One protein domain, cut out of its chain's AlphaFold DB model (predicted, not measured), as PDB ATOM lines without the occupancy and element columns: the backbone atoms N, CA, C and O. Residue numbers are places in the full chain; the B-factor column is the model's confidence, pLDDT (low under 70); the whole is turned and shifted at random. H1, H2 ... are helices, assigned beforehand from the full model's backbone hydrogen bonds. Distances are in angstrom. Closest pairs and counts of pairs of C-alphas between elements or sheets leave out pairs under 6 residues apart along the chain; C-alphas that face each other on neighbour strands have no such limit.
ATOM      1  N   PRO A   2     276.605 169.722 353.931       52.66
ATOM      2  CA  PRO A   2     277.947 169.149 354.200       52.66
ATOM      3  C   PRO A   2     277.966 167.979 355.210       52.66
ATOM      4  O   PRO A   2     278.957 167.273 355.340       52.66
ATOM      5  N   ASP A   3     276.853 167.773 355.912       71.44
ATOM      6  CA  ASP A   3     276.751 166.923 357.098       71.44
ATOM      7  C   ASP A   3     276.708 165.409 356.787       71.44
ATOM      8  O   ASP A   3     277.272 164.614 357.525       71.44
ATOM      9  N   ILE A   4     276.134 164.976 355.653       81.38
ATOM     10  CA  ILE A   4     275.963 163.535 355.356       81.38
ATOM     11  C   ILE A   4     277.308 162.826 355.187       81.38
ATOM     12  O   ILE A   4     277.523 161.764 355.766       81.38
ATOM     13  N   LEU A   5     278.227 163.406 354.406       84.81
ATOM     14  CA  LEU A   5     279.548 162.813 354.190       84.81
ATOM     15  C   LEU A   5     280.325 162.726 355.508       84.81
ATOM     16  O   LEU A   5     280.916 161.690 355.802       84.81
ATOM     17  N   GLN A   6     280.284 163.789 356.315       86.31
ATOM     18  CA  GLN A   6     280.908 163.813 357.635       86.31
ATOM     19  C   GLN A   6     280.301 162.753 358.563       86.31
ATOM     20  O   GLN A   6     281.042 162.033 359.227       86.31
ATOM     21  N   GLN A   7     278.976 162.601 358.578       88.00
ATOM     22  CA  GLN A   7     278.296 161.576 359.368       88.00
ATOM     23  C   GLN A   7     278.644 160.162 358.903       88.00
ATOM     24  O   GLN A   7     278.924 159.308 359.739       88.00
ATOM     25  N   CYS A   8     278.694 159.913 357.591       90.81
ATOM     26  CA  CYS A   8     279.101 158.617 357.046       90.81
ATOM     27  C   CYS A   8     280.563 158.301 357.387       90.81
ATOM     28  O   CYS A   8     280.862 157.173 357.769       90.81
ATOM     29  N   LEU A   9     281.459 159.296 357.327       91.38
ATOM     30  CA  LEU A   9     282.849 159.165 357.774       91.38
ATOM     31  C   LEU A   9     282.927 158.834 359.272       91.38
ATOM     32  O   LEU A   9     283.587 157.879 359.662       91.38
ATOM     33  N   VAL A  10     282.222 159.566 360.131       91.88
ATOM     34  CA  VAL A  10     282.188 159.267 361.572       91.88
ATOM     35  C   VAL A  10     281.660 157.853 361.817       91.88
ATOM     36  O   VAL A  10     282.291 157.064 362.522       91.88
ATOM     37  N   ARG A  11     280.535 157.503 361.188       90.94
ATOM     38  CA  ARG A  11     279.868 156.215 361.368       90.94
ATOM     39  C   ARG A  11     280.745 155.057 360.921       90.94
ATOM     40  O   ARG A  11     280.868 154.098 361.673       90.94
ATOM     41  N   ILE A  12     281.404 155.142 359.763       91.56
ATOM     42  CA  ILE A  12     282.262 154.050 359.292       91.56
ATOM     43  C   ILE A  12     283.462 153.815 360.221       91.56
ATOM     44  O   ILE A  12     283.757 152.664 360.536       91.56
ATOM     45  N   TYR A  13     284.108 154.871 360.727       92.75
ATOM     46  CA  TYR A  13     285.220 154.729 361.675       92.75
ATOM     47  C   TYR A  13     284.758 154.132 363.012       92.75
ATOM     48  O   TYR A  13     285.362 153.169 363.491       92.75
ATOM     49  N   VAL A  14     283.658 154.637 363.582       92.44
ATOM     50  CA  VAL A  14     283.065 154.098 364.822       92.44
ATOM     51  C   VAL A  14     282.690 152.630 364.650       92.44
ATOM     52  O   VAL A  14     283.023 151.788 365.483       92.44
ATOM     53  N   ASN A  15     282.070 152.296 363.525       89.12
ATOM     54  CA  ASN A  15     281.672 150.936 363.202       89.12
ATOM     55  C   ASN A  15     282.869 149.988 363.006       89.12
ATOM     56  O   ASN A  15     282.788 148.800 363.327       89.12
ATOM     57  N   MET A  16     284.005 150.510 362.541       89.50
ATOM     58  CA  MET A  16     285.284 149.793 362.508       89.50
ATOM     59  C   MET A  16     285.994 149.740 363.863       89.50
ATOM     60  O   MET A  16     287.091 149.194 363.950       89.50
ATOM     61  N   GLY A  17     285.370 150.238 364.931       91.88
ATOM     62  CA  GLY A  17     285.858 150.124 366.300       91.88
ATOM     63  C   GLY A  17     286.762 151.265 366.751       91.88
ATOM     64  O   GLY A  17     287.426 151.118 367.777       91.88
ATOM     65  N   TRP A  18     286.823 152.374 366.011       94.50
ATOM     66  CA  TRP A  18     287.571 153.552 366.441       94.50
ATOM     67  C   TRP A  18     286.809 154.336 367.502       94.50
ATOM     68  O   TRP A  18     285.691 154.798 367.280       94.50
ATOM     69  N   ASP A  19     287.461 154.542 368.640       93.50
ATOM     70  CA  ASP A  19     287.082 155.557 369.609       93.50
ATOM     71  C   ASP A  19     287.666 156.902 369.160       93.50
ATOM     72  O   ASP A  19     288.884 157.101 369.142       93.50
ATOM     73  N   LEU A  20     286.781 157.826 368.782       90.19
ATOM     74  CA  LEU A  20     287.151 159.140 368.254       90.19
ATOM     75  C   LEU A  20     287.731 160.082 369.319       90.19
ATOM     76  O   LEU A  20     288.371 161.068 368.962       90.19
ATOM     77  N   VAL A  21     287.534 159.793 370.608       89.81
ATOM     78  CA  VAL A  21     288.096 160.583 371.711       89.81
ATOM     79  C   VAL A  21     289.515 160.122 372.010       89.81
ATOM     80  O   VAL A  21     290.430 160.937 372.106       89.81
ATOM     81  N   THR A  22     289.721 158.811 372.145       90.31
ATOM     82  CA  THR A  22     291.039 158.263 372.502       90.31
ATOM     83  C   THR A  22     291.939 157.996 371.297       90.31
ATOM     84  O   THR A  22     293.130 157.741 371.479       90.31
ATOM     85  N   SER A  23     291.396 158.061 370.072       87.56
ATOM     86  CA  SER A  23     292.075 157.672 368.828       87.56
ATOM     87  C   SER A  23     292.646 156.250 368.888       87.56
ATOM     88  O   SER A  23     293.734 155.974 368.381       87.56
ATOM     89  N   ARG A  24     291.926 155.331 369.546       91.00
ATOM     90  CA  ARG A  24     292.295 153.913 369.654       91.00
ATOM     91  C   ARG A  24     291.225 153.039 369.027       91.00
ATOM     92  O   ARG A  24     290.036 153.321 369.138       91.00
ATOM     93  N   ASN A  25     291.656 151.951 368.400       93.62
ATOM     94  CA  ASN A  25     290.748 150.955 367.855       93.62
ATOM     95  C   ASN A  25     290.569 149.795 368.850       93.62
ATOM     96  O   ASN A  25     291.548 149.187 369.281       93.62
ATOM     97  N   ILE A  26     289.328 149.450 369.200       92.75
ATOM     98  CA  ILE A  26     289.017 148.373 370.163       92.75
ATOM     99  C   ILE A  26     289.388 146.966 369.657       92.75
ATOM    100  O   ILE A  26     289.413 146.005 370.430       92.75
ATOM    101  N   TYR A  27     289.666 146.831 368.361       90.06
ATOM    102  CA  TYR A  27     290.113 145.597 367.717       90.06
ATOM    103  C   TYR A  27     291.631 145.543 367.520       90.06
ATOM    104  O   TYR A  27     292.133 144.600 366.902       90.06
ATOM    105  N   GLN A  28     292.377 146.503 368.072       89.19
ATOM    106  CA  GLN A  28     293.835 146.468 368.082       89.19
ATOM    107  C   GLN A  28     294.340 145.154 368.707       89.19
ATOM    108  O   GLN A  28     293.902 144.746 369.782       89.19
ATOM    109  N   GLY A  29     295.241 144.461 368.003       87.31
ATOM    110  CA  GLY A  29     295.750 143.140 368.393       87.31
ATOM    111  C   GLY A  29     294.831 141.958 368.050       87.31
ATOM    112  O   GLY A  29     295.265 140.816 368.165       87.31
ATOM    113  N   LYS A  30     293.594 142.208 367.597       86.75
ATOM    114  CA  LYS A  30     292.663 141.184 367.083       86.75
ATOM    115  C   LYS A  30     292.592 141.177 365.559       86.75
ATOM    116  O   LYS A  30     292.449 140.114 364.964       86.75
ATOM    117  N   LEU A  31     292.679 142.354 364.940       87.62
ATOM    118  CA  LEU A  31     292.754 142.516 363.492       87.62
ATOM    119  C   LEU A  31     294.145 142.998 363.065       87.62
ATOM    120  O   LEU A  31     294.792 143.744 363.809       87.62
ATOM    121  N   PRO A  32     294.591 142.618 361.854       87.31
ATOM    122  CA  PRO A  32     295.681 143.306 361.176       87.31
ATOM    123  C   PRO A  32     295.407 144.811 361.077       87.31
ATOM    124  O   PRO A  32     294.264 145.232 360.890       87.31
ATOM    125  N   GLU A  33     296.456 145.629 361.186       84.69
ATOM    126  CA  GLU A  33     296.321 147.091 361.178       84.69
ATOM    127  C   GLU A  33     295.692 147.620 359.887       84.69
ATOM    128  O   GLU A  33     294.815 148.479 359.927       84.69
ATOM    129  N   ASP A  34     296.049 147.027 358.752       82.94
ATOM    130  CA  ASP A  34     295.477 147.329 357.444       82.94
ATOM    131  C   ASP A  34     294.020 146.869 357.290       82.94
ATOM    132  O   ASP A  34     293.426 147.104 356.251       82.94
ATOM    133  N   MET A  35     293.401 146.219 358.275       86.56
ATOM    134  CA  MET A  35     291.961 145.928 358.269       86.56
ATOM    135  C   MET A  35     291.165 146.831 359.215       86.56
ATOM    136  O   MET A  35     289.938 146.743 359.232       86.56
ATOM    137  N   MET A  36     291.839 147.689 359.986       89.12
ATOM    138  CA  MET A  36     291.193 148.591 360.945       89.12
ATOM    139  C   MET A  36     290.734 149.912 360.316       89.12
ATOM    140  O   MET A  36     289.934 150.617 360.924       89.12
ATOM    141  N   TYR A  37     291.226 150.261 359.126       89.19
ATOM    142  CA  TYR A  37     290.893 151.512 358.442       89.19
ATOM    143  C   TYR A  37     289.907 151.284 357.291       89.19
ATOM    144  O   TYR A  37     290.010 150.260 356.602       89.19
ATOM    145  N   PRO A  38     288.985 152.233 357.056       90.81
ATOM    146  CA  PRO A  38     288.041 152.139 355.956       90.81
ATOM    147  C   PRO A  38     288.680 152.435 354.605       90.81
ATOM    148  O   PRO A  38     289.630 153.212 354.509       90.81
ATOM    149  N   THR A  39     288.100 151.868 353.550       89.62
ATOM    150  CA  THR A  39     288.398 152.240 352.159       89.62
ATOM    151  C   THR A  39     287.302 153.127 351.555       89.62
ATOM    152  O   THR A  39     286.201 153.242 352.099       89.62
ATOM    153  N   PHE A  40     287.571 153.744 350.398       89.25
ATOM    154  CA  PHE A  40     286.561 154.524 349.670       89.25
ATOM    155  C   PHE A  40     285.373 153.668 349.216       89.25
ATOM    156  O   PHE A  40     284.244 154.145 349.251       89.25
ATOM    157  N   SER A  41     285.587 152.401 348.846       86.06
ATOM    158  CA  SER A  41     284.487 151.481 348.534       86.06
ATOM    159  C   SER A  41     283.584 151.245 349.742       86.06
ATOM    160  O   SER A  41     282.367 151.266 349.597       86.06
ATOM    161  N   GLU A  42     284.160 151.067 350.932       87.69
ATOM    162  CA  GLU A  42     283.371 150.878 352.153       87.69
ATOM    163  C   GLU A  42     282.633 152.168 352.548       87.69
ATOM    164  O   GLU A  42     281.507 152.104 353.038       87.69
ATOM    165  N   LEU A  43     283.222 153.341 352.284       90.88
ATOM    166  CA  LEU A  43     282.548 154.629 352.458       90.88
ATOM    167  C   LEU A  43     281.383 154.811 351.473       90.88
ATOM    168  O   LEU A  43     280.325 155.286 351.878       90.88
ATOM    169  N   CYS A  44     281.542 154.417 350.206       88.62
ATOM    170  CA  CYS A  44     280.443 154.410 349.237       88.62
ATOM    171  C   CYS A  44     279.293 153.518 349.722       88.62
ATOM    172  O   CYS A  44     278.151 153.969 349.744       88.62
ATOM    173  N   ASP A  45     279.598 152.305 350.195       85.44
ATOM    174  CA  ASP A  45     278.602 151.380 350.752       85.44
ATOM    175  C   ASP A  45     277.902 151.965 351.994       85.44
ATOM    176  O   ASP A  45     276.706 151.757 352.212       85.44
ATOM    177  N   GLU A  46     278.627 152.721 352.823       87.81
ATOM    178  CA  GLU A  46     278.040 153.429 353.961       87.81
ATOM    179  C   GLU A  46     277.091 154.540 353.530       87.81
ATOM    180  O   GLU A  46     275.992 154.646 354.071       87.81
ATOM    181  N   ILE A  47     277.480 155.339 352.536       88.00
ATOM    182  CA  ILE A  47     276.648 156.421 352.007       88.00
ATOM    183  C   ILE A  47     275.382 155.854 351.371       88.00
ATOM    184  O   ILE A  47     274.297 156.379 351.618       88.00
ATOM    185  N   GLU A  48     275.491 154.774 350.593       85.69
ATOM    186  CA  GLU A  48     274.330 154.100 350.007       85.69
ATOM    187  C   GLU A  48     273.334 153.672 351.088       85.69
ATOM    188  O   GLU A  48     272.163 154.053 351.021       85.69
ATOM    189  N   ARG A  49     273.811 152.980 352.130       82.25
ATOM    190  CA  ARG A  49     272.971 152.537 353.252       82.25
ATOM    191  C   ARG A  49     272.385 153.699 354.038       82.25
ATOM    192  O   ARG A  49     271.195 153.689 354.347       82.25
ATOM    193  N   TYR A  50     273.194 154.705 354.360       84.50
ATOM    194  CA  TYR A  50     272.743 155.878 355.099       84.50
ATOM    195  C   TYR A  50     271.620 156.582 354.335       84.50
ATOM    196  O   TYR A  50     270.533 156.774 354.882       84.50
ATOM    197  N   VAL A  51     271.831 156.873 353.048       83.31
ATOM    198  CA  VAL A  51     270.833 157.523 352.194       83.31
ATOM    199  C   VAL A  51     269.567 156.674 352.074       83.31
ATOM    200  O   VAL A  51     268.481 157.247 352.122       83.31
ATOM    201  N   GLU A  52     269.676 155.345 351.970       80.31
ATOM    202  CA  GLU A  52     268.547 154.395 351.916       80.31
ATOM    203  C   GLU A  52     267.771 154.249 353.236       80.31
ATOM    204  O   GLU A  52     266.573 153.954 353.214       80.31
ATOM    205  N   SER A  53     268.411 154.525 354.368       75.94
ATOM    206  CA  SER A  53     267.772 154.537 355.694       75.94
ATOM    207  C   SER A  53     267.207 155.900 356.113       75.94
ATOM    208  O   SER A  53     266.383 155.966 357.016       75.94
ATOM    209  N   SER A  54     267.637 156.983 355.461       75.62
ATOM    210  CA  SER A  54     267.239 158.358 355.786       75.62
ATOM    211  C   SER A  54     265.853 158.721 355.240       75.62
ATOM    212  O   SER A  54     265.476 158.236 354.173       75.62
ATOM    213  N   ASP A  55     265.181 159.697 355.864       69.25
ATOM    214  CA  ASP A  55     263.876 160.263 355.455       69.25
ATOM    215  C   ASP A  55     263.908 161.078 354.137       69.25
ATOM    216  O   ASP A  55     263.011 161.870 353.848       69.25
ATOM    217  N   PHE A  56     264.950 160.934 353.310       67.25
ATOM    218  CA  PHE A  56     265.024 161.634 352.028       67.25
ATOM    219  C   PHE A  56     264.006 161.050 351.037       67.25
ATOM    220  O   PHE A  56     264.111 159.893 350.624       67.25
ATOM    221  N   GLU A  57     263.053 161.873 350.599       61.47
ATOM    222  CA  GLU A  57     262.019 161.476 349.642       61.47
ATOM    223  C   GLU A  57     262.433 161.690 348.171       61.47
ATOM    224  O   GLU A  57     263.105 162.662 347.810       61.47
ATOM    225  N   GLY A  58     261.980 160.774 347.306       67.56
ATOM    226  CA  GLY A  58     261.892 160.950 345.851       67.56
ATOM    227  C   GLY A  58     263.176 161.386 345.134       67.56
ATOM    228  O   GLY A  58     264.221 160.738 345.213       67.56
ATOM    229  N   GLU A  59     263.058 162.471 344.368       62.03
ATOM    230  CA  GLU A  59     264.065 162.988 343.431       62.03
ATOM    231  C   GLU A  59     265.304 163.567 344.136       62.03
ATOM    232  O   GLU A  59     266.425 163.416 343.651       62.03
ATOM    233  N   ALA A  60     265.127 164.142 345.332       63.22
ATOM    234  CA  ALA A  60     266.232 164.642 346.144       63.22
ATOM    235  C   ALA A  60     267.200 163.502 346.491       63.22
ATOM    236  O   ALA A  60     268.399 163.610 346.238       63.22
ATOM    237  N   ARG A  61     266.680 162.368 346.976       72.00
ATOM    238  CA  ARG A  61     267.476 161.178 347.307       72.00
ATOM    239  C   ARG A  61     268.309 160.688 346.122       72.00
ATOM    240  O   ARG A  61     269.500 160.427 346.279       72.00
ATOM    241  N   GLY A  62     267.689 160.584 344.944       69.62
ATOM    242  CA  GLY A  62     268.345 160.132 343.716       69.62
ATOM    243  C   GLY A  62     269.449 161.082 343.253       69.62
ATOM    244  O   GLY A  62     270.567 160.640 342.986       69.62
ATOM    245  N   ASN A  63     269.168 162.387 343.237       73.25
ATOM    246  CA  ASN A  63     270.127 163.403 342.809       73.25
ATOM    247  C   ASN A  63     271.325 163.506 343.769       73.25
ATOM    248  O   ASN A  63     272.467 163.572 343.313       73.25
ATOM    249  N   TYR A  64     271.098 163.439 345.088       72.12
ATOM    250  CA  TYR A  64     272.186 163.427 346.076       72.12
ATOM    251  C   TYR A  64     273.033 162.160 345.985       72.12
ATOM    252  O   TYR A  64     274.263 162.254 345.936       72.12
ATOM    253  N   LYS A  65     272.383 160.988 345.916       76.44
ATOM    254  CA  LYS A  65     273.054 159.693 345.757       76.44
ATOM    255  C   LYS A  65     273.942 159.714 344.511       76.44
ATOM    256  O   LYS A  65     275.126 159.413 344.608       76.44
ATOM    257  N   GLY A  66     273.405 160.157 343.373       78.00
ATOM    258  CA  GLY A  66     274.142 160.233 342.111       78.00
ATOM    259  C   GLY A  66     275.334 161.194 342.151       78.00
ATOM    260  O   GLY A  66     276.435 160.822 341.748       78.00
ATOM    261  N   ALA A  67     275.153 162.412 342.670       78.81
ATOM    262  CA  ALA A  67     276.213 163.423 342.683       78.81
ATOM    263  C   ALA A  67     277.356 163.090 343.661       78.81
ATOM    264  O   ALA A  67     278.525 163.230 343.303       78.81
ATOM    265  N   MET A  68     277.049 162.626 344.880       79.56
ATOM    266  CA  MET A  68     278.083 162.269 345.862       79.56
ATOM    267  C   MET A  68     278.789 160.959 345.509       79.56
ATOM    268  O   MET A  68     280.021 160.911 345.538       79.56
ATOM    269  N   LEU A  69     278.039 159.909 345.152       83.12
ATOM    270  CA  LEU A  69     278.651 158.618 344.837       83.12
ATOM    271  C   LEU A  69     279.475 158.681 343.563       83.12
ATOM    272  O   LEU A  69     280.568 158.140 343.574       83.12
ATOM    273  N   SER A  70     279.037 159.376 342.508       81.94
ATOM    274  CA  SER A  70     279.838 159.464 341.275       81.94
ATOM    275  C   SER A  70     281.227 160.061 341.527       81.94
ATOM    276  O   SER A  70     282.222 159.553 341.009       81.94
ATOM    277  N   ARG A  71     281.319 161.087 342.384       80.00
ATOM    278  CA  ARG A  71     282.600 161.691 342.767       80.00
ATOM    279  C   ARG A  71     283.443 160.784 343.662       80.00
ATOM    280  O   ARG A  71     284.651 160.769 343.503       80.00
ATOM    281  N   LEU A  72     282.852 160.045 344.601       85.12
ATOM    282  CA  LEU A  72     283.618 159.137 345.469       85.12
ATOM    283  C   LEU A  72     284.017 157.840 344.758       85.12
ATOM    284  O   LEU A  72     285.104 157.319 344.986       85.12
ATOM    285  N   GLN A  73     283.175 157.347 343.852       84.56
ATOM    286  CA  GLN A  73     283.441 156.172 343.028       84.56
ATOM    287  C   GLN A  73     284.622 156.395 342.081       84.56
ATOM    288  O   GLN A  73     285.332 155.435 341.778       84.56
ATOM    289  N   SER A  74     284.909 157.636 341.672       83.44
ATOM    290  CA  SER A  74     286.129 157.934 340.907       83.44
ATOM    291  C   SER A  74     287.414 157.658 341.707       83.44
ATOM    292  O   SER A  74     288.436 157.324 341.112       83.44
ATOM    293  N   PHE A  75     287.360 157.691 343.046       84.00
ATOM    294  CA  PHE A  75     288.455 157.264 343.926       84.00
ATOM    295  C   PHE A  75     288.476 155.758 344.186       84.00
ATOM    296  O   PHE A  75     289.338 155.298 344.927       84.00
ATOM    297  N   THR A  76     287.550 154.984 343.613       82.12
ATOM    298  CA  THR A  76     287.490 153.521 343.780       82.12
ATOM    299  C   THR A  76     287.991 152.744 342.570       82.12
ATOM    300  O   THR A  76     288.267 151.557 342.710       82.12
ATOM    301  N   THR A  77     288.152 153.391 341.412       75.00
ATOM    302  CA  THR A  77     288.452 152.730 340.134       75.00
ATOM    303  C   THR A  77     289.770 153.204 339.514       75.00
ATOM    304  O   THR A  77     290.250 154.313 339.768       75.00
ATOM    305  N   GLY A  78     290.382 152.347 338.691       73.44
ATOM    306  CA  GLY A  78     291.592 152.674 337.929       73.44
ATOM    307  C   GLY A  78     292.831 152.935 338.798       73.44
ATOM    308  O   GLY A  78     292.961 152.419 339.909       73.44
ATOM    309  N   SER A  79     293.764 153.750 338.292       71.00
ATOM    310  CA  SER A  79     294.991 154.122 339.016       71.00
ATOM    311  C   SER A  79     294.701 154.897 340.307       71.00
ATOM    312  O   SER A  79     295.349 154.645 341.324       71.00
ATOM    313  N   LYS A  80     293.687 155.779 340.296       77.81
ATOM    314  CA  LYS A  80     293.216 156.518 341.482       77.81
ATOM    315  C   LYS A  80     292.719 155.557 342.565       77.81
ATOM    316  O   LYS A  80     293.139 155.657 343.715       77.81
ATOM    317  N   GLY A  81     291.890 154.584 342.176       79.00
ATOM    318  CA  GLY A  81     291.420 153.502 343.040       79.00
ATOM    319  C   GLY A  81     292.558 152.730 343.690       79.00
ATOM    320  O   GLY A  81     292.561 152.529 344.900       79.00
ATOM    321  N   LEU A  82     293.581 152.354 342.925       75.69
ATOM    322  CA  LEU A  82     294.708 151.623 343.494       75.69
ATOM    323  C   LEU A  82     295.463 152.419 344.568       75.69
ATOM    324  O   LEU A  82     295.896 151.840 345.565       75.69
ATOM    325  N   LEU A  83     295.626 153.725 344.348       78.00
ATOM    326  CA  LEU A  83     296.337 154.617 345.258       78.00
ATOM    327  C   LEU A  83     295.524 154.925 346.524       78.00
ATOM    328  O   LEU A  83     296.089 154.956 347.615       78.00
ATOM    329  N   LEU A  84     294.219 155.175 346.377       82.38
ATOM    330  CA  LEU A  84     293.379 155.766 347.425       82.38
ATOM    331  C   LEU A  84     292.399 154.773 348.059       82.38
ATOM    332  O   LEU A  84     292.142 154.844 349.258       82.38
ATOM    333  N   ASN A  85     291.877 153.810 347.300       85.00
ATOM    334  CA  ASN A  85     290.951 152.781 347.782       85.00
ATOM    335  C   ASN A  85     291.701 151.579 348.376       85.00
ATOM    336  O   ASN A  85     291.465 150.420 348.032       85.00
ATOM    337  N   THR A  86     292.646 151.864 349.265       82.06
ATOM    338  CA  THR A  86     293.492 150.869 349.919       82.06
ATOM    339  C   THR A  86     293.461 151.076 351.419       82.06
ATOM    340  O   THR A  86     293.508 152.195 351.919       82.06
ATOM    341  N   SER A  87     293.417 149.973 352.149       78.62
ATOM    342  CA  SER A  87     293.518 149.979 353.603       78.62
ATOM    343  C   SER A  87     294.973 149.882 354.088       78.62
ATOM    344  O   SER A  87     295.266 150.046 355.271       78.62
ATOM    345  N   ARG A  88     295.911 149.654 353.158       77.44
ATOM    346  CA  ARG A  88     297.353 149.653 353.401       77.44
ATOM    347  C   ARG A  88     297.959 150.977 352.949       77.44
ATOM    348  O   ARG A  88     297.873 151.314 351.771       77.44
ATOM    349  N   SER A  89     298.649 151.652 353.866       78.25
ATOM    350  CA  SER A  89     299.433 152.863 353.599       78.25
ATOM    351  C   SER A  89     300.922 152.644 353.899       78.25
ATOM    352  O   SER A  89     301.304 151.703 354.602       78.25
ATOM    353  N   THR A  90     301.781 153.514 353.364       80.31
ATOM    354  CA  THR A  90     303.191 153.569 353.769       80.31
ATOM    355  C   THR A  90     303.287 154.296 355.111       80.31
ATOM    356  O   THR A  90     302.868 155.448 355.192       80.31
TER     357      THR A  90
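This is residues 2 to 90 of the 471 residues of the protein "ATP-binding protein" of Clostridium sp. AM58-1XD (UniProt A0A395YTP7). What shape do these coordinates make? H2 and H3 make a helical hairpin, side by side, and H1 crosses H2 at a steep angle, with H2 between H1 and H3. The long loop of residues 16 to 39 runs from the end of H1 to the start of H2, and the short helix H4 follows H3 near that start, nearly at right angles to H2. What is it built of, and how large is it? The printed part has 89 residues with four named helices, in the order H1, H2, H3, H4, and no named strand, and its class is all helix. It is only just compact, close to loose, with a radius of gyration of the C-alphas of 14.4 A and spans of 45 by 32 by 19 A.

Where does the first helix lie? H1 holds residues 3 to 15, 17.8 A from first to last C-alpha, and C-alpha 3 is at (276.751, 166.923, 357.098). Which helices come next? H2 holds residues 40 to 53, 19.7 A long, with C-alpha 40 at (286.561, 154.524, 349.670). H3, the longest helix, holds residues 58 to 73 and measures 22.3 A. Where does the last helix end? H4, residues 78 to 84, is 10.1 A long and ends with C-alpha 84 at (293.379, 155.766, 347.425).

How does H1 stand to H2? They touch, the closest C-alphas being those of Cys 8 and Ile 47, 6.0 A apart. They run opposite ways at a steep tilt of 69 degrees, only just short of about perpendicular. What about H2 and H3? This hairpin has a shallow tilt of 8 degrees, opposite ways; the helices touch, and their closest C-alphas are those of Cys 44 and Leu 69, 6.3 A apart. Where does H4 stand? H4 and H2 are close but not clearly touching, with the C-alphas of Phe 40 and Leu 84 closest at 7.3 A, and are about perpendicular at 88 degrees. H4 is apart from H1, and only just apart from H3, at 8.4 A; H1 and H3 are only just apart too, at 8.5 A. Are the helix backbones well formed? Every O i to N i+4 pair is within hydrogen-bond range in H1, H2 and H4, and 11 of 12 are in H3.

How far does it reach? The two C-alphas farthest apart are those of Gly 29 and Glu 59, at 45.0 A, and the printed part has no cut. Which links are long? The link from H1 to H2, 24 residues, is long, and in it residues 18 to 19 pair antiparallel with residues 24 to 25. The links from H2 to H3 and from H3 to H4 are tight. Where is the model less sure? The mean pLDDT of the printed part is 82.7, and residue 2, residues 55 to 60 and residue 62 are under 70.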